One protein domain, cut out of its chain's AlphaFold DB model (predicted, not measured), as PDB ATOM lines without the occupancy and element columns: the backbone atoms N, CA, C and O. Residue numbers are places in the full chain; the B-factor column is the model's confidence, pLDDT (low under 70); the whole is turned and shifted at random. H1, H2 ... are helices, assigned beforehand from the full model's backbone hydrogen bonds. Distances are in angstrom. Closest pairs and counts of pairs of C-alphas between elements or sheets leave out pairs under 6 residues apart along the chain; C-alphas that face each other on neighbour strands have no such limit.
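Overview. This is residues 46 to 204 and 291 to 309 of the 327 residues of an uncharacterized protein of Ruminiclostridium cellulolyticum (strain ATCC 35319 / DSM 5812 / JCM 6584 / H10) (UniProt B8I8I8). One long helix, H5, runs through the core of a rounded body, with H2 and H3 packed on opposite sides of it, H6 on a third side, and H4 crossing on the side away from H6. Short H1 packs on H2, and three long loops join the first four helices. The printed part has 178 residues, with six named helices in the order H1 to H6 and no named strand; the class is all helix. It is compact, with a radius of gyration of the C-alphas of 14.9 A and spans of 41 by 40 by 31 A.

Arrangement. Start at Lys 46: H1, residues 46 to 50, touches H2, residues 68 to 84, and their closest C-alphas, of Lys 46 and Ala 76, are 4.7 A apart. Look next at Val 75 and Gly 190, the closest C-alphas of H2 and the hub H5, residues 181 to 202: these helices touch at 4.0 A, at a steep tilt of 52 degrees, the same way. H3, residues 109 to 127, touches H5 at a shallow tilt of 24 degrees, opposite ways, with the closest C-alphas, of Ala 123 and Gly 185, 4.6 A apart. H4, residues 154 to 173, touches H2 with residues 167 to 171 alone; the closest C-alphas, of Ala 78 and Leu 167, are 7.2 A apart. H4 and H5 only just touch, with 3 pairs of C-alphas within 8 A, the closest being Asn 168 and Gln 184 at 7.4 A. H6, residues 291 to 307, touches H5 at a shallow tilt of 29 degrees, opposite ways, closest at the C-alphas of Glu 197 and Ala 296, 4.9 A. H3, H5 and H6 form an up and down bundle, each helix running against the one before it. Every O i to N i+4 pair is within hydrogen-bond range in H1, H4, H5 and H6, against 12 of 13 in H2 and 14 of 15 in H3.

Along the chain. Find C-alpha 46 at (44.846, -37.747, 18.481), where H1 begins its 6.3 A. H2 is 23.9 A long, H3 26.4 A and H4 29.0 A. From C-alpha 181 at (54.371, -51.134, 32.493), H5 runs 31.4 A to His 202. H6 runs 24.1 A and ends at C-alpha 307, (41.351, -54.925, 25.550).

Size, cuts and confidence. The two C-alphas farthest apart, of Ser 64 and Gly 96, are 43.2 A apart. Residues 205 to 290 are not printed, and C-alphas 204 and 291 stand 12.3 A apart across this cut. The links H1 to H2, H2 to H3 and H3 to H4 are long. The model's pLDDT is under 70 at residues 63 to 65, 104 to 105, 141 to 144, 204 and 291.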
ATOM      1  N   LYS A  46      44.671 -38.336  17.132       84.19
ATOM      2  CA  LYS A  46      44.846 -37.747  18.481       84.19
ATOM      3  C   LYS A  46      43.545 -37.170  19.055       84.19
ATOM      4  O   LYS A  46      43.189 -37.420  20.208       84.19
ATOM      5  N   SER A  47      42.819 -36.395  18.250       77.19
ATOM      6  CA  SER A  47      41.592 -35.728  18.692       77.19
ATOM      7  C   SER A  47      40.471 -36.728  18.987       77.19
ATOM      8  O   SER A  47      39.661 -36.492  19.888       77.19
ATOM      9  N   MET A  48      40.426 -37.873  18.292       83.19
ATOM     10  CA  MET A  48      39.454 -38.932  18.581       83.19
ATOM     11  C   MET A  48      39.678 -39.495  19.984       83.19
ATOM     12  O   MET A  48      38.724 -39.619  20.758       83.19
ATOM     13  N   ILE A  49      40.941 -39.733  20.343       88.69
ATOM     14  CA  ILE A  49      41.350 -40.219  21.663       88.69
ATOM     15  C   ILE A  49      41.063 -39.180  22.752       88.69
ATOM     16  O   ILE A  49      40.468 -39.510  23.778       88.69
ATOM     17  N   GLU A  50      41.407 -37.908  22.533       85.19
ATOM     18  CA  GLU A  50      41.157 -36.828  23.501       85.19
ATOM     19  C   GLU A  50      39.661 -36.668  23.833       85.19
ATOM     20  O   GLU A  50      39.304 -36.261  24.949       85.19
ATOM     21  N   ASN A  51      38.782 -37.025  22.888       84.06
ATOM     22  CA  ASN A  51      37.329 -37.028  23.048       84.06
ATOM     23  C   ASN A  51      36.779 -38.210  23.864       84.06
ATOM     24  O   ASN A  51      35.633 -38.140  24.315       84.06
ATOM     25  N   LEU A  52      37.565 -39.264  24.097       85.81
ATOM     26  CA  LEU A  52      37.169 -40.363  24.971       85.81
ATOM     27  C   LEU A  52      37.190 -39.928  26.445       85.81
ATOM     28  O   LEU A  52      37.972 -39.076  26.879       85.81
ATOM     29  N   SER A  53      36.315 -40.544  27.243       87.75
ATOM     30  CA  SER A  53      36.305 -40.339  28.694       87.75
ATOM     31  C   SER A  53      37.596 -40.873  29.309       87.75
ATOM     32  O   SER A  53      37.916 -42.047  29.118       87.75
ATOM     33  N   SER A  54      38.286 -40.048  30.106       87.44
ATOM     34  CA  SER A  54      39.498 -40.468  30.819       87.44
ATOM     35  C   SER A  54      39.236 -41.693  31.700       87.44
ATOM     36  O   SER A  54      40.056 -42.592  31.743       87.44
ATOM     37  N   ALA A  55      38.040 -41.834  32.284       87.19
ATOM     38  CA  ALA A  55      37.675 -42.988  33.117       87.19
ATOM     39  C   ALA A  55      37.708 -44.355  32.393       87.19
ATOM     40  O   ALA A  55      37.486 -45.382  33.024       87.19
ATOM     41  N   LYS A  56      37.936 -44.387  31.074       86.81
ATOM     42  CA  LYS A  56      38.136 -45.621  30.298       86.81
ATOM     43  C   LYS A  56      39.595 -46.081  30.246       86.81
ATOM     44  O   LYS A  56      39.843 -47.215  29.854       86.81
ATOM     45  N   PHE A  57      40.542 -45.232  30.637       90.88
ATOM     46  CA  PHE A  57      41.979 -45.516  30.652       90.88
ATOM     47  C   PHE A  57      42.412 -46.019  32.035       90.88
ATOM     48  O   PHE A  57      43.369 -45.536  32.634       90.88
ATOM     49  N   THR A  58      41.649 -46.983  32.551       86.25
ATOM     50  CA  THR A  58      41.973 -47.746  33.762       86.25
ATOM     51  C   THR A  58      42.914 -48.884  33.398       86.25
ATOM     52  O   THR A  58      42.683 -49.521  32.370       86.25
ATOM     53  N   CYS A  59      43.904 -49.185  34.236       81.25
ATOM     54  CA  CYS A  59      44.808 -50.316  34.041       81.25
ATOM     55  C   CYS A  59      44.403 -51.483  34.961       81.25
ATOM     56  O   CYS A  59      44.642 -51.412  36.167       81.25
ATOM     57  N   PRO A  60      43.789 -52.567  34.445       84.06
ATOM     58  CA  PRO A  60      43.418 -53.720  35.269       84.06
ATOM     59  C   PRO A  60      44.604 -54.378  35.980       84.06
ATOM     60  O   PRO A  60      44.448 -54.862  37.100       84.06
ATOM     61  N   ALA A  61      45.784 -54.387  35.350       83.38
ATOM     62  CA  ALA A  61      47.001 -54.946  35.936       83.38
ATOM     63  C   ALA A  61      47.574 -54.090  37.082       83.38
ATOM     64  O   ALA A  61      48.293 -54.614  37.932       83.38
ATOM     65  N   ALA A  62      47.241 -52.796  37.120       76.25
ATOM     66  CA  ALA A  62      47.675 -51.838  38.135       76.25
ATOM     67  C   ALA A  62      46.462 -51.067  38.702       76.25
ATOM     68  O   ALA A  62      46.342 -49.860  38.506       76.25
ATOM     69  N   PRO A  63      45.544 -51.733  39.432       66.50
ATOM     70  CA  PRO A  63      44.251 -51.162  39.827       66.50
ATOM     71  C   PRO A  63      44.354 -50.000  40.830       66.50
ATOM     72  O   PRO A  63      43.352 -49.351  41.126       66.50
ATOM     73  N   SER A  64      45.546 -49.755  41.381       68.25
ATOM     74  CA  SER A  64      45.844 -48.611  42.241       68.25
ATOM     75  C   SER A  64      46.324 -47.371  41.482       68.25
ATOM     76  O   SER A  64      46.366 -46.307  42.097       68.25
ATOM     77  N   ASP A  65      46.703 -47.482  40.201       66.75
ATOM     78  CA  ASP A  65      47.106 -46.324  39.396       66.75
ATOM     79  C   ASP A  65      45.848 -45.625  38.848       66.75
ATOM     80  O   ASP A  65      45.105 -46.162  38.021       66.75
ATOM     81  N   THR A  66      45.548 -44.448  39.406       70.94
ATOM     82  CA  THR A  66      44.344 -43.663  39.096       70.94
ATOM     83  C   THR A  66      44.619 -42.506  38.142       70.94
ATOM     84  O   THR A  66      43.718 -41.692  37.909       70.94
ATOM     85  N   ASP A  67      45.819 -42.428  37.556       85.75
ATOM     86  CA  ASP A  67      46.208 -41.326  36.676       85.75
ATOM     87  C   ASP A  67      45.672 -41.477  35.241       85.75
ATOM     88  O   ASP A  67      46.373 -41.484  34.228       85.75
ATOM     89  N   TYR A  68      44.350 -41.593  35.147       89.94
ATOM     90  CA  TYR A  68      43.650 -41.818  33.890       89.94
ATOM     91  C   TYR A  68      43.812 -40.666  32.889       89.94
ATOM     92  O   TYR A  68      43.614 -40.852  31.687       89.94
ATOM     93  N   ALA A  69      44.100 -39.457  33.382       89.81
ATOM     94  CA  ALA A  69      44.355 -38.298  32.538       89.81
ATOM     95  C   ALA A  69      45.702 -38.446  31.825       89.81
ATOM     96  O   ALA A  69      45.721 -38.352  30.597       89.81
ATOM     97  N   THR A  70      46.764 -38.777  32.566       92.88
ATOM     98  CA  THR A  70      48.092 -39.066  32.009       92.88
ATOM     99  C   THR A  70      48.050 -40.249  31.050       92.88
ATOM    100  O   THR A  70      48.548 -40.151  29.934       92.88
ATOM    101  N   HIS A  71      47.365 -41.342  31.403       94.75
ATOM    102  CA  HIS A  71      47.222 -42.485  30.495       94.75
ATOM    103  C   HIS A  71      46.534 -42.107  29.180       94.75
ATOM    104  O   HIS A  71      46.998 -42.492  28.108       94.75
ATOM    105  N   LYS A  72      45.446 -41.323  29.230       94.56
ATOM    106  CA  LYS A  72      44.789 -40.831  28.010       94.56
ATOM    107  C   LYS A  72      45.731 -39.958  27.182       94.56
ATOM    108  O   LYS A  72      45.722 -40.053  25.958       94.56
ATOM    109  N   GLU A  73      46.505 -39.100  27.839       94.38
ATOM    110  CA  GLU A  73      47.456 -38.213  27.176       94.38
ATOM    111  C   GLU A  73      48.562 -38.996  26.462       94.38
ATOM    112  O   GLU A  73      48.803 -38.740  25.287       94.38
ATOM    113  N   ILE A  74      49.134 -40.022  27.102       97.12
ATOM    114  CA  ILE A  74      50.111 -40.930  26.482       97.12
ATOM    115  C   ILE A  74      49.529 -41.589  25.227       97.12
ATOM    116  O   ILE A  74      50.176 -41.592  24.182       97.12
ATOM    117  N   VAL A  75      48.297 -42.112  25.291       97.19
ATOM    118  CA  VAL A  75      47.630 -42.722  24.121       97.19
ATOM    119  C   VAL A  75      47.476 -41.694  22.995       97.19
ATOM    120  O   VAL A  75      47.749 -41.999  21.836       97.19
ATOM    121  N   ALA A  76      47.052 -40.472  23.328       93.19
ATOM    122  CA  ALA A  76      46.853 -39.401  22.358       93.19
ATOM    123  C   ALA A  76      48.179 -38.963  21.709       93.19
ATOM    124  O   ALA A  76      48.241 -38.804  20.489       93.19
ATOM    125  N   LEU A  77      49.244 -38.799  22.498       93.44
ATOM    126  CA  LEU A  77      50.573 -38.448  21.996       93.44
ATOM    127  C   LEU A  77      51.167 -39.567  21.146       93.44
ATOM    128  O   LEU A  77      51.668 -39.284  20.068       93.44
ATOM    129  N   ALA A  78      51.049 -40.827  21.561       97.31
ATOM    130  CA  ALA A  78      51.527 -41.954  20.768       97.31
ATOM    131  C   ALA A  78      50.829 -42.046  19.401       97.31
ATOM    132  O   ALA A  78      51.489 -42.277  18.389       97.31
ATOM    133  N   ALA A  79      49.515 -41.803  19.342       93.50
ATOM    134  CA  ALA A  79      48.808 -41.712  18.065       93.50
ATOM    135  C   ALA A  79      49.315 -40.538  17.211       93.50
ATOM    136  O   ALA A  79      49.583 -40.706  16.030       93.50
ATOM    137  N   TYR A  80      49.524 -39.362  17.810       88.94
ATOM    138  CA  TYR A  80      50.092 -38.204  17.112       88.94
ATOM    139  C   TYR A  80      51.501 -38.468  16.555       88.94
ATOM    140  O   TYR A  80      51.771 -38.190  15.389       88.94
ATOM    141  N   TYR A  81      52.393 -39.031  17.368       89.50
ATOM    142  CA  TYR A  81      53.772 -39.309  16.978       89.50
ATOM    143  C   TYR A  81      53.901 -40.435  15.955       89.50
ATOM    144  O   TYR A  81      54.896 -40.486  15.242       89.50
ATOM    145  N   THR A  82      52.879 -41.280  15.815       91.06
ATOM    146  CA  THR A  82      52.834 -42.263  14.727       91.06
ATOM    147  C   THR A  82      52.810 -41.581  13.349       91.06
ATOM    148  O   THR A  82      53.428 -42.092  12.423       91.06
ATOM    149  N   ASP A  83      52.178 -40.406  13.219       81.50
ATOM    150  CA  ASP A  83      52.259 -39.568  12.009       81.50
ATOM    151  C   ASP A  83      53.461 -38.605  12.017       81.50
ATOM    152  O   ASP A  83      53.946 -38.223  10.954       81.50
ATOM    153  N   ALA A  84      53.915 -38.153  13.191       82.50
ATOM    154  CA  ALA A  84      54.901 -37.071  13.291       82.50
ATOM    155  C   ALA A  84      56.369 -37.530  13.308       82.50
ATOM    156  O   ALA A  84      57.250 -36.738  12.980       82.50
ATOM    157  N   LEU A  85      56.655 -38.774  13.706       83.38
ATOM    158  CA  LEU A  85      58.012 -39.321  13.687       83.38
ATOM    159  C   LEU A  85      58.345 -39.845  12.290       83.38
ATOM    160  O   LEU A  85      57.690 -40.761  11.802       83.38
ATOM    161  N   ASP A  86      59.429 -39.348  11.690       86.38
ATOM    162  CA  ASP A  86      59.853 -39.705  10.325       86.38
ATOM    163  C   ASP A  86      59.991 -41.220  10.084       86.38
ATOM    164  O   ASP A  86      59.822 -41.685   8.960       86.38
ATOM    165  N   ILE A  87      60.315 -42.006  11.117       88.19
ATOM    166  CA  ILE A  87      60.463 -43.467  11.014       88.19
ATOM    167  C   ILE A  87      59.119 -44.209  11.041       88.19
ATOM    168  O   ILE A  87      59.011 -45.320  10.513       88.19
ATOM    169  N   MET A  88      58.109 -43.605  11.669       90.56
ATOM    170  CA  MET A  88      56.765 -44.160  11.809       90.56
ATOM    171  C   MET A  88      55.837 -43.624  10.729       90.56
ATOM    172  O   MET A  88      54.895 -44.333  10.386       90.56
ATOM    173  N   ASP A  89      56.155 -42.463  10.145       84.19
ATOM    174  CA  ASP A  89      55.363 -41.817   9.110       84.19
ATOM    175  C   ASP A  89      54.979 -42.793   8.004       84.19
ATOM    176  O   ASP A  89      55.687 -43.732   7.617       84.19
ATOM    177  N   ALA A  90      53.835 -42.492   7.420       74.94
ATOM    178  CA  ALA A  90      53.275 -43.165   6.292       74.94
ATOM    179  C   ALA A  90      54.352 -43.506   5.232       74.94
ATOM    180  O   ALA A  90      54.436 -44.651   4.769       74.94
ATOM    181  N   ALA A  91      55.122 -42.534   4.752       75.50
ATOM    182  CA  ALA A  91      56.097 -42.719   3.677       75.50
ATOM    183  C   ALA A  91      57.358 -43.497   4.104       75.50
ATOM    184  O   ALA A  91      58.118 -43.938   3.235       75.50
ATOM    185  N   ALA A  92      57.559 -43.716   5.402       79.69
ATOM    186  CA  ALA A  92      58.772 -44.293   5.951       79.69
ATOM    187  C   ALA A  92      58.998 -45.744   5.513       79.69
ATOM    188  O   ALA A  92      58.140 -46.630   5.650       79.69
ATOM    189  N   THR A  93      60.214 -46.008   5.041       86.56
ATOM    190  CA  THR A  93      60.685 -47.348   4.686       86.56
ATOM    191  C   THR A  93      62.012 -47.612   5.384       86.56
ATOM    192  O   THR A  93      62.977 -46.889   5.159       86.56
ATOM    193  N   THR A  94      62.070 -48.680   6.178       85.81
ATOM    194  CA  THR A  94      63.263 -49.088   6.931       85.81
ATOM    195  C   THR A  94      63.622 -50.501   6.505       85.81
ATOM    196  O   THR A  94      62.780 -51.393   6.570       85.81
ATOM    197  N   ASN A  95      64.845 -50.707   6.008       85.12
ATOM    198  CA  ASN A  95      65.320 -52.007   5.508       85.12
ATOM    199  C   ASN A  95      64.370 -52.678   4.489       85.12
ATOM    200  O   ASN A  95      64.225 -53.895   4.465       85.12
ATOM    201  N   GLY A  96      63.701 -51.881   3.647       83.19
ATOM    202  CA  GLY A  96      62.761 -52.375   2.632       83.19
ATOM    203  C   GLY A  96      61.355 -52.713   3.144       83.19
ATOM    204  O   GLY A  96      60.484 -53.026   2.337       83.19
ATOM    205  N   VAL A  97      61.100 -52.599   4.448       86.25
ATOM    206  CA  VAL A  97      59.767 -52.745   5.050       86.25
ATOM    207  C   VAL A  97      59.091 -51.374   5.074       86.25
ATOM    208  O   VAL A  97      59.750 -50.398   5.419       86.25
ATOM    209  N   TYR A  98      57.799 -51.274   4.741       87.44
ATOM    210  CA  TYR A  98      57.001 -50.029   4.814       87.44
ATOM    211  C   TYR A  98      56.390 -49.808   6.203       87.44
ATOM    212  O   TYR A  98      56.232 -50.769   6.954       87.44
ATOM    213  N   SER A  99      56.048 -48.567   6.573       88.81
ATOM    214  CA  SER A  99      55.484 -48.295   7.906       88.81
ATOM    215  C   SER A  99      54.222 -49.130   8.167       88.81
ATOM    216  O   SER A  99      53.269 -49.036   7.382       88.81
ATOM    217  N   PRO A 100      54.199 -49.975   9.220       91.31
ATOM    218  CA  PRO A 100      53.099 -50.901   9.470       91.31
ATOM    219  C   PRO A 100      51.910 -50.265  10.200       91.31
ATOM    220  O   PRO A 100      50.908 -50.951  10.406       91.31
ATOM    221  N   TYR A 101      52.004 -48.984  10.571       91.50
ATOM    222  CA  TYR A 101      50.994 -48.275  11.370       91.50
ATOM    223  C   TYR A 101      49.936 -47.567  10.539       91.50
ATOM    224  O   TYR A 101      48.941 -47.106  11.084       91.50
ATOM    225  N   HIS A 102      50.107 -47.520   9.223       84.31
ATOM    226  CA  HIS A 102      49.138 -46.890   8.342       84.31
ATOM    227  C   HIS A 102      48.448 -47.949   7.517       84.31
ATOM    228  O   HIS A 102      49.077 -48.851   6.951       84.31
ATOM    229  N   ALA A 103      47.140 -47.804   7.372       72.75
ATOM    230  CA  ALA A 103      46.406 -48.624   6.439       72.75
ATOM    231  C   ALA A 103      46.854 -48.190   5.042       72.75
ATOM    232  O   ALA A 103      46.360 -47.190   4.539       72.75
ATOM    233  N   LYS A 104      47.835 -48.862   4.428       69.06
ATOM    234  CA  LYS A 104      48.451 -48.506   3.134       69.06
ATOM    235  C   LYS A 104      48.183 -49.534   2.054       69.06
ATOM    236  O   LYS A 104      48.013 -50.700   2.353       69.06
ATOM    237  N   THR A 105      48.211 -49.120   0.785       61.91
ATOM    238  CA  THR A 105      48.100 -50.050  -0.357       61.91
ATOM    239  C   THR A 105      49.312 -50.957  -0.527       61.91
ATOM    240  O   THR A 105      49.253 -51.897  -1.309       61.91
ATOM    241  N   ASN A 106      50.421 -50.655   0.152       72.12
ATOM    242  CA  ASN A 106      51.597 -51.518   0.204       72.12
ATOM    243  C   ASN A 106      51.343 -52.799   1.009       72.12
ATOM    244  O   ASN A 106      52.076 -53.759   0.823       72.12
ATOM    245  N   TYR A 107      50.302 -52.806   1.849       76.06
ATOM    246  CA  TYR A 107      49.858 -53.958   2.617       76.06
ATOM    247  C   TYR A 107      48.445 -54.364   2.192       76.06
ATOM    248  O   TYR A 107      47.568 -53.538   1.928       76.06
ATOM    249  N   THR A 108      48.203 -55.663   2.136       74.56
ATOM    250  CA  THR A 108      46.865 -56.234   2.027       74.56
ATOM    251  C   THR A 108      46.077 -55.984   3.314       74.56
ATOM    252  O   THR A 108      46.637 -55.808   4.397       74.56
ATOM    253  N   LEU A 109      44.743 -56.046   3.237       74.88
ATOM    254  CA  LEU A 109      43.894 -55.975   4.434       74.88
ATOM    255  C   LEU A 109      44.237 -57.075   5.455       74.88
ATOM    256  O   LEU A 109      44.068 -56.879   6.656       74.88
ATOM    257  N   THR A 110      44.691 -58.235   4.981       78.88
ATOM    258  CA  THR A 110      45.104 -59.348   5.841       78.88
ATOM    259  C   THR A 110      46.353 -58.985   6.641       78.88
ATOM    260  O   THR A 110      46.337 -59.138   7.859       78.88
ATOM    261  N   GLU A 111      47.380 -58.428   5.997       84.25
ATOM    262  CA  GLU A 111      48.599 -57.950   6.668       84.25
ATOM    263  C   GLU A 111      48.284 -56.809   7.642       84.25
ATOM    264  O   GLU A 111      48.666 -56.857   8.806       84.25
ATOM    265  N   VAL A 112      47.460 -55.841   7.232       85.31
ATOM    266  CA  VAL A 112      47.017 -54.751   8.117       85.31
ATOM    267  C   VAL A 112      46.309 -55.287   9.372       85.31
ATOM    268  O   VAL A 112      46.551 -54.813  10.482       85.31
ATOM    269  N   LYS A 113      45.466 -56.321   9.237       85.81
ATOM    270  CA  LYS A 113      44.826 -56.985  10.386       85.81
ATOM    271  C   LYS A 113      45.825 -57.729  11.269       85.81
ATOM    272  O   LYS A 113      45.627 -57.767  12.480       85.81
ATOM    273  N   GLN A 114      46.869 -58.314  10.690       90.12
ATOM    274  CA  GLN A 114      47.948 -58.957  11.440       90.12
ATOM    275  C   GLN A 114      48.740 -57.925  12.252       90.12
ATOM    276  O   GLN A 114      48.954 -58.137  13.443       90.12
ATOM    277  N   HIS A 115      49.073 -56.771  11.661       93.25
ATOM    278  CA  HIS A 115      49.730 -55.668  12.369       93.25
ATOM    279  C   HIS A 115      48.861 -55.172  13.533       93.25
ATOM    280  O   HIS A 115      49.329 -55.082  14.667       93.25
ATOM    281  N   ALA A 116      47.569 -54.939  13.278       93.19
ATOM    282  CA  ALA A 116      46.612 -54.518  14.297       93.19
ATOM    283  C   ALA A 116      46.468 -55.552  15.427       93.19
ATOM    284  O   ALA A 116      46.461 -55.174  16.597       93.19
ATOM    285  N   LYS A 117      46.402 -56.854  15.105       93.56
ATOM    286  CA  LYS A 117      46.358 -57.929  16.111       93.56
ATOM    287  C   LYS A 117      47.636 -57.960  16.952       93.56
ATOM    288  O   LYS A 117      47.561 -58.133  18.164       93.56
ATOM    289  N   PHE A 118      48.798 -57.793  16.327       95.19
ATOM    290  CA  PHE A 118      50.072 -57.769  17.037       95.19
ATOM    291  C   PHE A 118      50.170 -56.577  17.999       95.19
ATOM    292  O   PHE A 118      50.497 -56.774  19.166       95.19
ATOM    293  N   LEU A 119      49.813 -55.367  17.554       96.94
ATOM    294  CA  LEU A 119      49.778 -54.171  18.404       96.94
ATOM    295  C   LEU A 119      48.751 -54.295  19.540       96.94
ATOM    296  O   LEU A 119      49.051 -53.938  20.679       96.94
ATOM    297  N   TYR A 120      47.573 -54.864  19.260       95.81
ATOM    298  CA  TYR A 120      46.575 -55.196  20.280       95.81
ATOM    299  C   TYR A 120      47.173 -56.124  21.344       95.81
ATOM    300  O   TYR A 120      47.082 -55.835  22.534       95.81
ATOM    301  N   GLU A 121      47.809 -57.224  20.932       94.50
ATOM    302  CA  GLU A 121      48.364 -58.214  21.863       94.50
ATOM    303  C   GLU A 121      49.524 -57.639  22.676       94.50
ATOM    304  O   GLU A 121      49.634 -57.873  23.881       94.50
ATOM    305  N   LEU A 122      50.356 -56.818  22.038       95.38
ATOM    306  CA  LEU A 122      51.368 -56.022  22.706       95.38
ATOM    307  C   LEU A 122      50.723 -55.147  23.807       95.38
ATOM    308  O   LEU A 122      51.067 -55.301  24.979       95.38
ATOM    309  N   ALA A 123      49.740 -54.301  23.490       96.06
ATOM    310  CA  ALA A 123      49.076 -53.453  24.486       96.06
ATOM    311  C   ALA A 123      48.437 -54.280  25.622       96.06
ATOM    312  O   ALA A 123      48.658 -54.005  26.805       96.06
ATOM    313  N   ARG A 124      47.712 -55.349  25.276       94.56
ATOM    314  CA  ARG A 124      47.011 -56.235  26.217       94.56
ATOM    315  C   ARG A 124      47.952 -56.879  27.237       94.56
ATOM    316  O   ARG A 124      47.645 -56.932  28.429       94.56
ATOM    317  N   ARG A 125      49.131 -57.337  26.798       92.75
ATOM    318  CA  ARG A 125      50.145 -57.952  27.674       92.75
ATOM    319  C   ARG A 125      50.619 -57.003  28.773       92.75
ATOM    320  O   ARG A 125      50.913 -57.469  29.871       92.75
ATOM    321  N   ARG A 126      50.670 -55.699  28.494       93.69
ATOM    322  CA  ARG A 126      51.054 -54.665  29.464       93.69
ATOM    323  C   ARG A 126      49.875 -54.291  30.354       93.69
ATOM    324  O   ARG A 126      49.943 -54.462  31.565       93.69
ATOM    325  N   LEU A 127      48.781 -53.861  29.730       93.38
ATOM    326  CA  LEU A 127      47.632 -53.257  30.407       93.38
ATOM    327  C   LEU A 127      46.836 -54.255  31.257       93.38
ATOM    328  O   LEU A 127      46.292 -53.890  32.295       93.38
ATOM    329  N   VAL A 128      46.770 -55.518  30.831       92.31
ATOM    330  CA  VAL A 128      45.951 -56.541  31.499       92.31
ATOM    331  C   VAL A 128      46.797 -57.604  32.180       92.31
ATOM    332  O   VAL A 128      46.492 -58.016  33.294       92.31
ATOM    333  N   LEU A 129      47.876 -58.047  31.530       90.69
ATOM    334  CA  LEU A 129      48.706 -59.146  32.039       90.69
ATOM    335  C   LEU A 129      49.960 -58.683  32.799       90.69
ATOM    336  O   LEU A 129      50.721 -59.531  33.277       90.69
ATOM    337  N   GLY A 130      50.193 -57.370  32.906       91.12
ATOM    338  CA  GLY A 130      51.280 -56.793  33.700       91.12
ATOM    339  C   GLY A 130      52.682 -57.220  33.253       91.12
ATOM    340  O   GLY A 130      53.569 -57.399  34.084       91.12
ATOM    341  N   LYS A 131      52.891 -57.467  31.954       91.06
ATOM    342  CA  LYS A 131      54.193 -57.863  31.393       91.06
ATOM    343  C   LYS A 131      54.905 -56.650  30.807       91.06
ATOM    344  O   LYS A 131      54.329 -55.992  29.949       91.06
ATOM    345  N   LYS A 132      56.150 -56.389  31.229       91.75
ATOM    346  CA  LYS A 132      56.982 -55.298  30.689       91.75
ATOM    347  C   LYS A 132      57.200 -55.482  29.182       91.75
ATOM    348  O   LYS A 132      57.297 -56.615  28.702       91.75
ATOM    349  N   LEU A 133      57.234 -54.372  28.447       93.50
ATOM    350  CA  LEU A 133      57.590 -54.374  27.034       93.50
ATOM    351  C   LEU A 133      59.102 -54.558  26.893       93.50
ATOM    352  O   LEU A 133      59.880 -53.872  27.553       93.50
ATOM    353  N   ASP A 134      59.503 -55.492  26.039       92.56
ATOM    354  CA  ASP A 134      60.891 -55.641  25.625       92.56
ATOM    355  C   ASP A 134      61.099 -54.807  24.356       92.56
ATOM    356  O   ASP A 134      60.448 -55.042  23.341       92.56
ATOM    357  N   LEU A 135      61.949 -53.787  24.437       93.00
ATOM    358  CA  LEU A 135      62.241 -52.876  23.325       93.00
ATOM    359  C   LEU A 135      63.460 -53.327  22.507       93.00
ATOM    360  O   LEU A 135      63.923 -52.612  21.628       93.00
ATOM    361  N   VAL A 136      63.982 -54.528  22.770       91.50
ATOM    362  CA  VAL A 136      65.100 -55.099  22.022       91.50
ATOM    363  C   VAL A 136      64.554 -56.048  20.958       91.50
ATOM    364  O   VAL A 136      64.227 -57.205  21.238       91.50
ATOM    365  N   SER A 137      64.483 -55.593  19.705       88.81
ATOM    366  CA  SER A 137      63.923 -56.377  18.592       88.81
ATOM    367  C   SER A 137      64.590 -57.742  18.403       88.81
ATOM    368  O   SER A 137      63.910 -58.722  18.093       88.81
ATOM    369  N   SER A 138      65.889 -57.882  18.696       87.19
ATOM    370  CA  SER A 138      66.584 -59.177  18.616       87.19
ATOM    371  C   SER A 138      66.024 -60.246  19.565       87.19
ATOM    372  O   SER A 138      66.177 -61.439  19.292       87.19
ATOM    373  N   ASN A 139      65.346 -59.852  20.650       86.50
ATOM    374  CA  ASN A 139      64.693 -60.784  21.576       86.50
ATOM    375  C   ASN A 139      63.389 -61.361  20.997       86.50
ATOM    376  O   ASN A 139      62.928 -62.429  21.409       86.50
ATOM    377  N   TYR A 140      62.836 -60.733  19.960       81.00
ATOM    378  CA  TYR A 140      61.673 -61.199  19.215       81.00
ATOM    379  C   TYR A 140      62.116 -62.121  18.072       81.00
ATOM    380  O   TYR A 140      61.807 -61.874  16.912       81.00
ATOM    381  N   SER A 141      62.827 -63.205  18.416       66.81
ATOM    382  CA  SER A 141      63.529 -64.143  17.517       66.81
ATOM    383  C   SER A 141      63.078 -64.137  16.047       66.81
ATOM    384  O   SER A 141      61.897 -64.383  15.754       66.81
ATOM    385  N   GLN A 142      64.044 -64.002  15.131       59.25
ATOM    386  CA  GLN A 142      63.820 -63.911  13.682       59.25
ATOM    387  C   GLN A 142      63.159 -65.142  13.031       59.25
ATOM    388  O   GLN A 142      62.823 -65.122  11.858       59.25
ATOM    389  N   THR A 143      62.959 -66.238  13.762       59.16
ATOM    390  CA  THR A 143      62.335 -67.462  13.231       59.16
ATOM    391  C   THR A 143      60.885 -67.655  13.668       59.16
ATOM    392  O   THR A 143      60.215 -68.558  13.171       59.16
ATOM    393  N   LYS A 144      60.376 -66.836  14.599       63.25
ATOM    394  CA  LYS A 144      58.999 -66.956  15.097       63.25
ATOM    395  C   LYS A 144      58.115 -65.912  14.429       63.25
ATOM    396  O   LYS A 144      58.118 -64.756  14.840       63.25
ATOM    397  N   THR A 145      57.307 -66.336  13.467       79.12
ATOM    398  CA  THR A 145      56.224 -65.534  12.864       79.12
ATOM    399  C   THR A 145      55.040 -65.312  13.810       79.12
ATOM    400  O   THR A 145      54.053 -64.693  13.438       79.12
ATOM    401  N   TYR A 146      55.117 -65.805  15.047       81.69
ATOM    402  CA  TYR A 146      54.086 -65.633  16.060       81.69
ATOM    403  C   TYR A 146      54.652 -64.955  17.304       81.69
ATOM    404  O   TYR A 146      55.673 -65.382  17.856       81.69
ATOM    405  N   TYR A 147      53.949 -63.929  17.773       84.50
ATOM    406  CA  TYR A 147      54.063 -63.414  19.129       84.50
ATOM    407  C   TYR A 147      52.828 -63.870  19.900       84.50
ATOM    408  O   TYR A 147      51.735 -63.338  19.710       84.50
ATOM    409  N   TYR A 148      52.998 -64.916  20.708       86.06
ATOM    410  CA  TYR A 148      51.886 -65.694  21.258       86.06
ATOM    411  C   TYR A 148      50.961 -66.202  20.142       86.06
ATOM    412  O   TYR A 148      51.392 -67.025  19.339       86.06
ATOM    413  N   ASP A 149      49.720 -65.734  20.063       82.88
ATOM    414  CA  ASP A 149      48.744 -66.143  19.050       82.88
ATOM    415  C   ASP A 149      48.563 -65.101  17.922       82.88
ATOM    416  O   ASP A 149      47.738 -65.283  17.016       82.88
ATOM    417  N   ALA A 150      49.327 -64.005  17.952       87.81
ATOM    418  CA  ALA A 150      49.361 -63.002  16.896       87.81
ATOM    419  C   ALA A 150      50.417 -63.373  15.845       87.81
ATOM    420  O   ALA A 150      51.618 -63.320  16.116       87.81
ATOM    421  N   TYR A 151      49.962 -63.749  14.645       89.69
ATOM    422  CA  TYR A 151      50.840 -63.909  13.483       89.69
ATOM    423  C   TYR A 151      51.299 -62.543  12.977       89.69
ATOM    424  O   TYR A 151      50.465 -61.651  12.808       89.69
ATOM    425  N   ILE A 152      52.587 -62.415  12.678       91.19
ATOM    426  CA  ILE A 152      53.184 -61.267  12.005       91.19
ATOM    427  C   ILE A 152      54.522 -61.666  11.364       91.19
ATOM    428  O   ILE A 152      55.294 -62.444  11.933       91.19
ATOM    429  N   GLU A 153      54.807 -61.120  10.183       89.75
ATOM    430  CA  GLU A 153      56.109 -61.298   9.537       89.75
ATOM    431  C   GLU A 153      57.239 -60.778  10.427       89.75
ATOM    432  O   GLU A 153      57.114 -59.756  11.103       89.75
ATOM    433  N   VAL A 154      58.355 -61.500  10.430       89.88
ATOM    434  CA  VAL A 154      59.471 -61.248  11.346       89.88
ATOM    435  C   VAL A 154      60.053 -59.850  11.171       89.88
ATOM    436  O   VAL A 154      60.277 -59.164  12.166       89.88
ATOM    437  N   ASP A 155      60.269 -59.423   9.929       89.94
ATOM    438  CA  ASP A 155      60.882 -58.124   9.648       89.94
ATOM    439  C   ASP A 155      59.956 -56.981  10.076       89.94
ATOM    440  O   ASP A 155      60.397 -56.033  10.725       89.94
ATOM    441  N   THR A 156      58.652 -57.115   9.815       91.88
ATOM    442  CA  THR A 156      57.641 -56.161  10.284       91.88
ATOM    443  C   THR A 156      57.572 -56.121  11.805       91.88
ATOM    444  O   THR A 156      57.522 -55.048  12.395       91.88
ATOM    445  N   LYS A 157      57.598 -57.282  12.462       92.50
ATOM    446  CA  LYS A 157      57.590 -57.387  13.922       92.50
ATOM    447  C   LYS A 157      58.797 -56.690  14.546       92.50
ATOM    448  O   LYS A 157      58.618 -55.922  15.484       92.50
ATOM    449  N   ASN A 158      60.000 -56.945  14.033       91.88
ATOM    450  CA  ASN A 158      61.226 -56.326  14.537       91.88
ATOM    451  C   ASN A 158      61.201 -54.817  14.326       91.88
ATOM    452  O   ASN A 158      61.455 -54.084  15.277       91.88
ATOM    453  N   ARG A 159      60.776 -54.369  13.137       93.56
ATOM    454  CA  ARG A 159      60.554 -52.949  12.869       93.56
ATOM    455  C   ARG A 159      59.605 -52.321  13.890       93.56
ATOM    456  O   ARG A 159      59.911 -51.257  14.404       93.56
ATOM    457  N   ILE A 160      58.486 -52.980  14.212       95.69
ATOM    458  CA  ILE A 160      57.546 -52.460  15.213       95.69
ATOM    459  C   ILE A 160      58.217 -52.268  16.571       95.69
ATOM    460  O   ILE A 160      57.980 -51.261  17.227       95.69
ATOM    461  N   ILE A 161      59.051 -53.211  17.004       95.75
ATOM    462  CA  ILE A 161      59.753 -53.092  18.286       95.75
ATOM    463  C   ILE A 161      60.795 -51.966  18.259       95.75
ATOM    464  O   ILE A 161      60.849 -51.193  19.212       95.75
ATOM    465  N   ASP A 162      61.562 -51.836  17.174       95.50
ATOM    466  CA  ASP A 162      62.562 -50.771  17.025       95.50
ATOM    467  C   ASP A 162      61.904 -49.377  17.006       95.50
ATOM    468  O   ASP A 162      62.319 -48.481  17.739       95.50
ATOM    469  N   ASP A 163      60.829 -49.205  16.232       97.38
ATOM    470  CA  ASP A 163      60.079 -47.946  16.153       97.38
ATOM    471  C   ASP A 163      59.428 -47.595  17.510       97.38
ATOM    472  O   ASP A 163      59.452 -46.439  17.934       97.38
ATOM    473  N   LEU A 164      58.887 -48.588  18.234       98.06
ATOM    474  CA  LEU A 164      58.349 -48.386  19.586       98.06
ATOM    475  C   LEU A 164      59.434 -47.980  20.589       98.06
ATOM    476  O   LEU A 164      59.111 -47.294  21.553       98.06
ATOM    477  N   SER A 165      60.694 -48.380  20.385       97.62
ATOM    478  CA  SER A 165      61.806 -47.920  21.223       97.62
ATOM    479  C   SER A 165      62.030 -46.422  21.058       97.62
ATOM    480  O   SER A 165      62.177 -45.717  22.049       97.62
ATOM    481  N   VAL A 166      61.988 -45.922  19.823       97.62
ATOM    482  CA  VAL A 166      62.139 -44.486  19.553       97.62
ATOM    483  C   VAL A 166      60.956 -43.696  20.111       97.62
ATOM    484  O   VAL A 166      61.155 -42.662  20.738       97.62
ATOM    485  N   LEU A 167      59.726 -44.195  19.948       98.06
ATOM    486  CA  LEU A 167      58.549 -43.553  20.543       98.06
ATOM    487  C   LEU A 167      58.601 -43.553  22.080       98.06
ATOM    488  O   LEU A 167      58.151 -42.602  22.716       98.06
ATOM    489  N   ASN A 168      59.142 -44.613  22.682       98.38
ATOM    490  CA  ASN A 168      59.341 -44.692  24.125       98.38
ATOM    491  C   ASN A 168      60.304 -43.601  24.611       98.38
ATOM    492  O   ASN A 168      60.015 -42.957  25.618       98.38
ATOM    493  N   ASP A 169      61.403 -43.378  23.890       98.00
ATOM    494  CA  ASP A 169      62.370 -42.322  24.201       98.00
ATOM    495  C   ASP A 169      61.752 -40.926  24.014       98.00
ATOM    496  O   ASP A 169      61.863 -40.089  24.905       98.00
ATOM    497  N   GLU A 170      60.992 -40.705  22.935       97.62
ATOM    498  CA  GLU A 170      60.284 -39.437  22.688       97.62
ATOM    499  C   GLU A 170      59.301 -39.096  23.825       97.62
ATOM    500  O   GLU A 170      59.262 -37.969  24.316       97.62
ATOM    501  N   LEU A 171      58.518 -40.072  24.299       97.75
ATOM    502  CA  LEU A 171      57.615 -39.859  25.435       97.75
ATOM    503  C   LEU A 171      58.382 -39.672  26.756       97.75
ATOM    504  O   LEU A 171      57.960 -38.881  27.601       97.75
ATOM    505  N   ALA A 172      59.510 -40.356  26.949       97.94
ATOM    506  CA  ALA A 172      60.351 -40.147  28.125       97.94
ATOM    507  C   ALA A 172      60.942 -38.725  28.157       97.94
ATOM    508  O   ALA A 172      60.938 -38.088  29.213       97.94
ATOM    509  N   ASP A 173      61.358 -38.194  27.006       97.44
ATOM    510  CA  ASP A 173      61.872 -36.826  26.856       97.44
ATOM    511  C   ASP A 173      60.804 -35.757  27.144       97.44
ATOM    512  O   ASP A 173      61.120 -34.664  27.627       97.44
ATOM    513  N   LEU A 174      59.522 -36.083  26.943       95.19
ATOM    514  CA  LEU A 174      58.389 -35.258  27.380       95.19
ATOM    515  C   LEU A 174      58.097 -35.347  28.890       95.19
ATOM    516  O   LEU A 174      57.240 -34.618  29.394       95.19
ATOM    517  N   GLY A 175      58.811 -36.202  29.625       96.44
ATOM    518  CA  GLY A 175      58.721 -36.338  31.079       96.44
ATOM    519  C   GLY A 175      57.802 -37.457  31.573       96.44
ATOM    520  O   GLY A 175      57.537 -37.523  32.777       96.44
ATOM    521  N   TYR A 176      57.316 -38.340  30.694       95.62
ATOM    522  CA  TYR A 176      56.554 -39.516  31.115       95.62
ATOM    523  C   TYR A 176      57.491 -40.613  31.639       95.62
ATOM    524  O   TYR A 176      58.518 -40.923  31.042       95.62
ATOM    525  N   ASP A 177      57.119 -41.249  32.752       94.88
ATOM    526  CA  ASP A 177      57.863 -42.389  33.295       94.88
ATOM    527  C   ASP A 177      57.591 -43.651  32.460       94.88
ATOM    528  O   ASP A 177      56.672 -44.429  32.737       94.88
ATOM    529  N   MET A 178      58.374 -43.830  31.400       95.62
ATOM    530  CA  MET A 178      58.234 -44.942  30.459       95.62
ATOM    531  C   MET A 178      58.830 -46.266  30.967       95.62
ATOM    532  O   MET A 178      58.769 -47.284  30.272       95.62
ATOM    533  N   ASP A 179      59.343 -46.300  32.202       92.62
ATOM    534  CA  ASP A 179      59.677 -47.549  32.889       92.62
ATOM    535  C   ASP A 179      58.443 -48.252  33.470       92.62
ATOM    536  O   ASP A 179      58.481 -49.468  33.717       92.62
ATOM    537  N   LYS A 180      57.336 -47.516  33.650       93.00
ATOM    538  CA  LYS A 180      56.064 -48.086  34.088       93.00
ATOM    539  C   LYS A 180      55.412 -48.940  32.995       93.00
ATOM    540  O   LYS A 180      55.263 -48.538  31.841       93.00
ATOM    541  N   ILE A 181      54.962 -50.128  33.393       93.50
ATOM    542  CA  ILE A 181      54.371 -51.134  32.493       93.50
ATOM    543  C   ILE A 181      53.087 -50.624  31.828       93.50
ATOM    544  O   ILE A 181      52.848 -50.901  30.653       93.50
ATOM    545  N   ASP A 182      52.252 -49.899  32.564       93.00
ATOM    546  CA  ASP A 182      51.009 -49.328  32.054       93.00
ATOM    547  C   ASP A 182      51.260 -48.191  31.065       93.00
ATOM    548  O   ASP A 182      50.672 -48.226  29.986       93.00
ATOM    549  N   ASN A 183      52.192 -47.276  31.343       95.31
ATOM    550  CA  ASN A 183      52.606 -46.242  30.387       95.31
ATOM    551  C   ASN A 183      53.080 -46.851  29.058       95.31
ATOM    552  O   ASN A 183      52.618 -46.443  27.990       95.31
ATOM    553  N   GLN A 184      53.902 -47.905  29.100       96.38
ATOM    554  CA  GLN A 184      54.296 -48.658  27.899       96.38
ATOM    555  C   GLN A 184      53.095 -49.304  27.191       96.38
ATOM    556  O   GLN A 184      53.033 -49.366  25.962       96.38
ATOM    557  N   GLY A 185      52.129 -49.814  27.958       96.50
ATOM    558  CA  GLY A 185      50.885 -50.363  27.427       96.50
ATOM    559  C   GLY A 185      50.030 -49.317  26.715       96.50
ATOM    560  O   GLY A 185      49.536 -49.583  25.619       96.50
ATOM    561  N   TYR A 186      49.892 -48.130  27.302       97.12
ATOM    562  CA  TYR A 186      49.134 -47.011  26.750       97.12
ATOM    563  C   TYR A 186      49.818 -46.373  25.539       97.12
ATOM    564  O   TYR A 186      49.131 -46.018  24.584       97.12
ATOM    565  N   MET A 187      51.150 -46.325  25.504       98.25
ATOM    566  CA  MET A 187      51.898 -45.933  24.306       98.25
ATOM    567  C   MET A 187      51.544 -46.846  23.126       98.25
ATOM    568  O   MET A 187      51.097 -46.384  22.078       98.25
ATOM    569  N   VAL A 188      51.667 -48.163  23.308       98.31
ATOM    570  CA  VAL A 188      51.342 -49.140  22.255       98.31
ATOM    571  C   VAL A 188      49.866 -49.060  21.865       98.31
ATOM    572  O   VAL A 188      49.529 -49.186  20.690       98.31
ATOM    573  N   LEU A 189      48.981 -48.837  22.840       97.56
ATOM    574  CA  LEU A 189      47.555 -48.659  22.593       97.56
ATOM    575  C   LEU A 189      47.273 -47.449  21.691       97.56
ATOM    576  O   LEU A 189      46.394 -47.534  20.840       97.56
ATOM    577  N   GLY A 190      48.027 -46.356  21.839       97.62
ATOM    578  CA  GLY A 190      47.939 -45.191  20.956       97.62
ATOM    579  C   GLY A 190      48.325 -45.514  19.516       97.62
ATOM    580  O   GLY A 190      47.559 -45.215  18.605       97.62
ATOM    581  N   VAL A 191      49.438 -46.224  19.311       98.12
ATOM    582  CA  VAL A 191      49.866 -46.694  17.975       98.12
ATOM    583  C   VAL A 191      48.836 -47.653  17.359       98.12
ATOM    584  O   VAL A 191      48.529 -47.596  16.169       98.12
ATOM    585  N   TYR A 192      48.254 -48.533  18.177       97.62
ATOM    586  CA  TYR A 192      47.170 -49.416  17.752       97.62
ATOM    587  C   TYR A 192      45.917 -48.640  17.324       97.62
ATOM    588  O   TYR A 192      45.339 -48.944  16.280       97.62
ATOM    589  N   PHE A 193      45.485 -47.658  18.122       95.62
ATOM    590  CA  PHE A 193      44.319 -46.835  17.801       95.62
ATOM    591  C   PHE A 193      44.543 -45.981  16.571       95.62
ATOM    592  O   PHE A 193      43.638 -45.928  15.747       95.62
ATOM    593  N   HIS A 194      45.742 -45.435  16.392       93.25
ATOM    594  CA  HIS A 194      46.131 -44.782  15.150       93.25
ATOM    595  C   HIS A 194      45.859 -45.690  13.949       93.25
ATOM    596  O   HIS A 194      45.028 -45.347  13.117       93.25
ATOM    597  N   LEU A 195      46.442 -46.897  13.901       92.69
ATOM    598  CA  LEU A 195      46.224 -47.826  12.784       92.69
ATOM    599  C   LEU A 195      44.741 -48.188  12.610       92.69
ATOM    600  O   LEU A 195      44.243 -48.281  11.486       92.69
ATOM    601  N   LEU A 196      44.025 -48.421  13.711       91.25
ATOM    602  CA  LEU A 196      42.602 -48.745  13.686       91.25
ATOM    603  C   LEU A 196      41.790 -47.614  13.043       91.25
ATOM    604  O   LEU A 196      40.998 -47.864  12.133       91.25
ATOM    605  N   GLU A 197      41.998 -46.386  13.504       88.00
ATOM    606  CA  GLU A 197      41.343 -45.183  13.001       88.00
ATOM    607  C   GLU A 197      41.727 -44.937  11.541       88.00
ATOM    608  O   GLU A 197      40.848 -44.646  10.727       88.00
ATOM    609  N   ASP A 198      42.978 -45.211  11.170       84.31
ATOM    610  CA  ASP A 198      43.478 -45.121   9.803       84.31
ATOM    611  C   ASP A 198      42.698 -46.038   8.844       84.31
ATOM    612  O   ASP A 198      42.312 -45.651   7.734       84.31
ATOM    613  N   ILE A 199      42.406 -47.266   9.290       82.75
ATOM    614  CA  ILE A 199      41.607 -48.226   8.526       82.75
ATOM    615  C   ILE A 199      40.180 -47.704   8.321       82.75
ATOM    616  O   ILE A 199      39.653 -47.794   7.210       82.75
ATOM    617  N   TYR A 200      39.532 -47.170   9.358       80.56
ATOM    618  CA  TYR A 200      38.139 -46.718   9.252       80.56
ATOM    619  C   TYR A 200      37.980 -45.395   8.502       80.56
ATOM    620  O   TYR A 200      37.012 -45.249   7.743       80.56
ATOM    621  N   CYS A 201      38.916 -44.465   8.683       76.06
ATOM    622  CA  CYS A 201      38.885 -43.135   8.086       76.06
ATOM    623  C   CYS A 201      39.331 -43.163   6.630       76.06
ATOM    624  O   CYS A 201      38.590 -42.723   5.751       76.06
ATOM    625  N   HIS A 202      40.497 -43.745   6.350       73.12
ATOM    626  CA  HIS A 202      41.120 -43.583   5.040       73.12
ATOM    627  C   HIS A 202      40.810 -44.720   4.080       73.12
ATOM    628  O   HIS A 202      41.064 -44.560   2.890       73.12
ATOM    629  N   ARG A 203      40.270 -45.861   4.535       70.00
ATOM    630  CA  ARG A 203      40.083 -47.029   3.661       70.00
ATOM    631  C   ARG A 203      38.650 -47.401   3.394       70.00
ATOM    632  O   ARG A 203      37.790 -47.391   4.269       70.00
ATOM    633  N   ALA A 204      38.417 -47.837   2.163       67.19
ATOM    634  CA  ALA A 204      37.151 -48.415   1.768       67.19
ATOM    635  C   ALA A 204      37.290 -49.825   1.193       67.19
ATOM    636  O   ALA A 204      38.272 -50.160   0.535       67.19
ATOM    637  N   SER A 291      30.345 -39.996   8.930       69.06
ATOM    638  CA  SER A 291      30.111 -41.438   9.088       69.06
ATOM    639  C   SER A 291      31.395 -42.248   9.282       69.06
ATOM    640  O   SER A 291      31.361 -43.258   9.980       69.06
ATOM    641  N   ARG A 292      32.508 -41.822   8.677       72.50
ATOM    642  CA  ARG A 292      33.820 -42.476   8.789       72.50
ATOM    643  C   ARG A 292      34.439 -42.180  10.144       72.50
ATOM    644  O   ARG A 292      34.748 -43.115  10.873       72.50
ATOM    645  N   TYR A 293      34.459 -40.904  10.524       76.56
ATOM    646  CA  TYR A 293      34.858 -40.477  11.862       76.56
ATOM    647  C   TYR A 293      34.063 -41.213  12.947       76.56
ATOM    648  O   TYR A 293      34.632 -41.768  13.879       76.56
ATOM    649  N   ALA A 294      32.732 -41.270  12.822       77.56
ATOM    650  CA  ALA A 294      31.888 -41.960  13.796       77.56
ATOM    651  C   ALA A 294      32.178 -43.468  13.862       77.56
ATOM    652  O   ALA A 294      32.141 -44.046  14.949       77.56
ATOM    653  N   ALA A 295      32.477 -44.107  12.724       80.19
ATOM    654  CA  ALA A 295      32.878 -45.510  12.689       80.19
ATOM    655  C   ALA A 295      34.234 -45.729  13.377       80.19
ATOM    656  O   ALA A 295      34.325 -46.619  14.221       80.19
ATOM    657  N   ALA A 296      35.231 -44.890  13.080       84.44
ATOM    658  CA  ALA A 296      36.550 -44.916  13.710       84.44
ATOM    659  C   ALA A 296      36.440 -44.726  15.229       84.44
ATOM    660  O   ALA A 296      36.785 -45.626  15.988       84.44
ATOM    661  N   TYR A 297      35.799 -43.643  15.676       85.44
ATOM    662  CA  TYR A 297      35.562 -43.362  17.092       85.44
ATOM    663  C   TYR A 297      34.817 -44.504  17.808       85.44
ATOM    664  O   TYR A 297      35.174 -44.904  18.920       85.44
ATOM    665  N   SER A 298      33.781 -45.070  17.177       85.12
ATOM    666  CA  SER A 298      33.045 -46.210  17.734       85.12
ATOM    667  C   SER A 298      33.915 -47.464  17.833       85.12
ATOM    668  O   SER A 298      33.783 -48.218  18.803       85.12
ATOM    669  N   ALA A 299      34.781 -47.709  16.848       87.31
ATOM    670  CA  ALA A 299      35.711 -48.826  16.856       87.31
ATOM    671  C   ALA A 299      36.756 -48.656  17.964       87.31
ATOM    672  O   ALA A 299      36.872 -49.557  18.791       87.31
ATOM    673  N   THR A 300      37.407 -47.493  18.065       90.69
ATOM    674  CA  THR A 300      38.359 -47.151  19.137       90.69
ATOM    675  C   THR A 300      37.735 -47.372  20.512       90.69
ATOM    676  O   THR A 300      38.267 -48.100  21.348       90.69
ATOM    677  N   ASN A 301      36.531 -46.838  20.736       88.50
ATOM    678  CA  ASN A 301      35.824 -46.991  22.004       88.50
ATOM    679  C   ASN A 301      35.468 -48.456  22.334       88.50
ATOM    680  O   ASN A 301      35.499 -48.866  23.503       88.50
ATOM    681  N   THR A 302      35.115 -49.245  21.315       88.62
ATOM    682  CA  THR A 302      34.826 -50.678  21.464       88.62
ATOM    683  C   THR A 302      36.098 -51.444  21.804       88.62
ATOM    684  O   THR A 302      36.111 -52.168  22.793       88.62
ATOM    685  N   GLN A 303      37.177 -51.235  21.048       90.88
ATOM    686  CA  GLN A 303      38.446 -51.938  21.233       90.88
ATOM    687  C   GLN A 303      39.114 -51.592  22.560       90.88
ATOM    688  O   GLN A 303      39.592 -52.500  23.234       90.88
ATOM    689  N   LEU A 304      39.052 -50.330  23.003       91.75
ATOM    690  CA  LEU A 304      39.474 -49.939  24.350       91.75
ATOM    691  C   LEU A 304      38.769 -50.787  25.413       91.75
ATOM    692  O   LEU A 304      39.397 -51.342  26.304       91.75
ATOM    693  N   SER A 305      37.449 -50.926  25.290       88.38
ATOM    694  CA  SER A 305      36.652 -51.696  26.246       88.38
ATOM    695  C   SER A 305      36.919 -53.202  26.156       88.38
ATOM    696  O   SER A 305      36.807 -53.887  27.171       88.38
ATOM    697  N   SER A 306      37.234 -53.713  24.961       89.25
ATOM    698  CA  SER A 306      37.578 -55.118  24.733       89.25
ATOM    699  C   SER A 306      38.933 -55.461  25.338       89.25
ATOM    700  O   SER A 306      38.976 -56.358  26.171       89.25
ATOM    701  N   ILE A 307      39.995 -54.704  25.017       91.44
ATOM    702  CA  ILE A 307      41.351 -54.925  25.550       91.44
ATOM    703  C   ILE A 307      41.312 -54.992  27.071       91.44
ATOM    704  O   ILE A 307      41.793 -55.959  27.640       91.44
ATOM    705  N   MET A 308      40.676 -54.022  27.735       89.06
ATOM    706  CA  MET A 308      40.663 -53.952  29.205       89.06
ATOM    707  C   MET A 308      39.923 -55.112  29.886       89.06
ATOM    708  O   MET A 308      40.055 -55.297  31.093       89.06
ATOM    709  N   LYS A 309      39.120 -55.883  29.147       87.44
ATOM    710  CA  LYS A 309      38.399 -57.065  29.649       87.44
ATOM    711  C   LYS A 309      39.019 -58.374  29.184       87.44
ATOM    712  O   LYS A 309      38.582 -59.439  29.612       87.44
TER     713      LYS A 309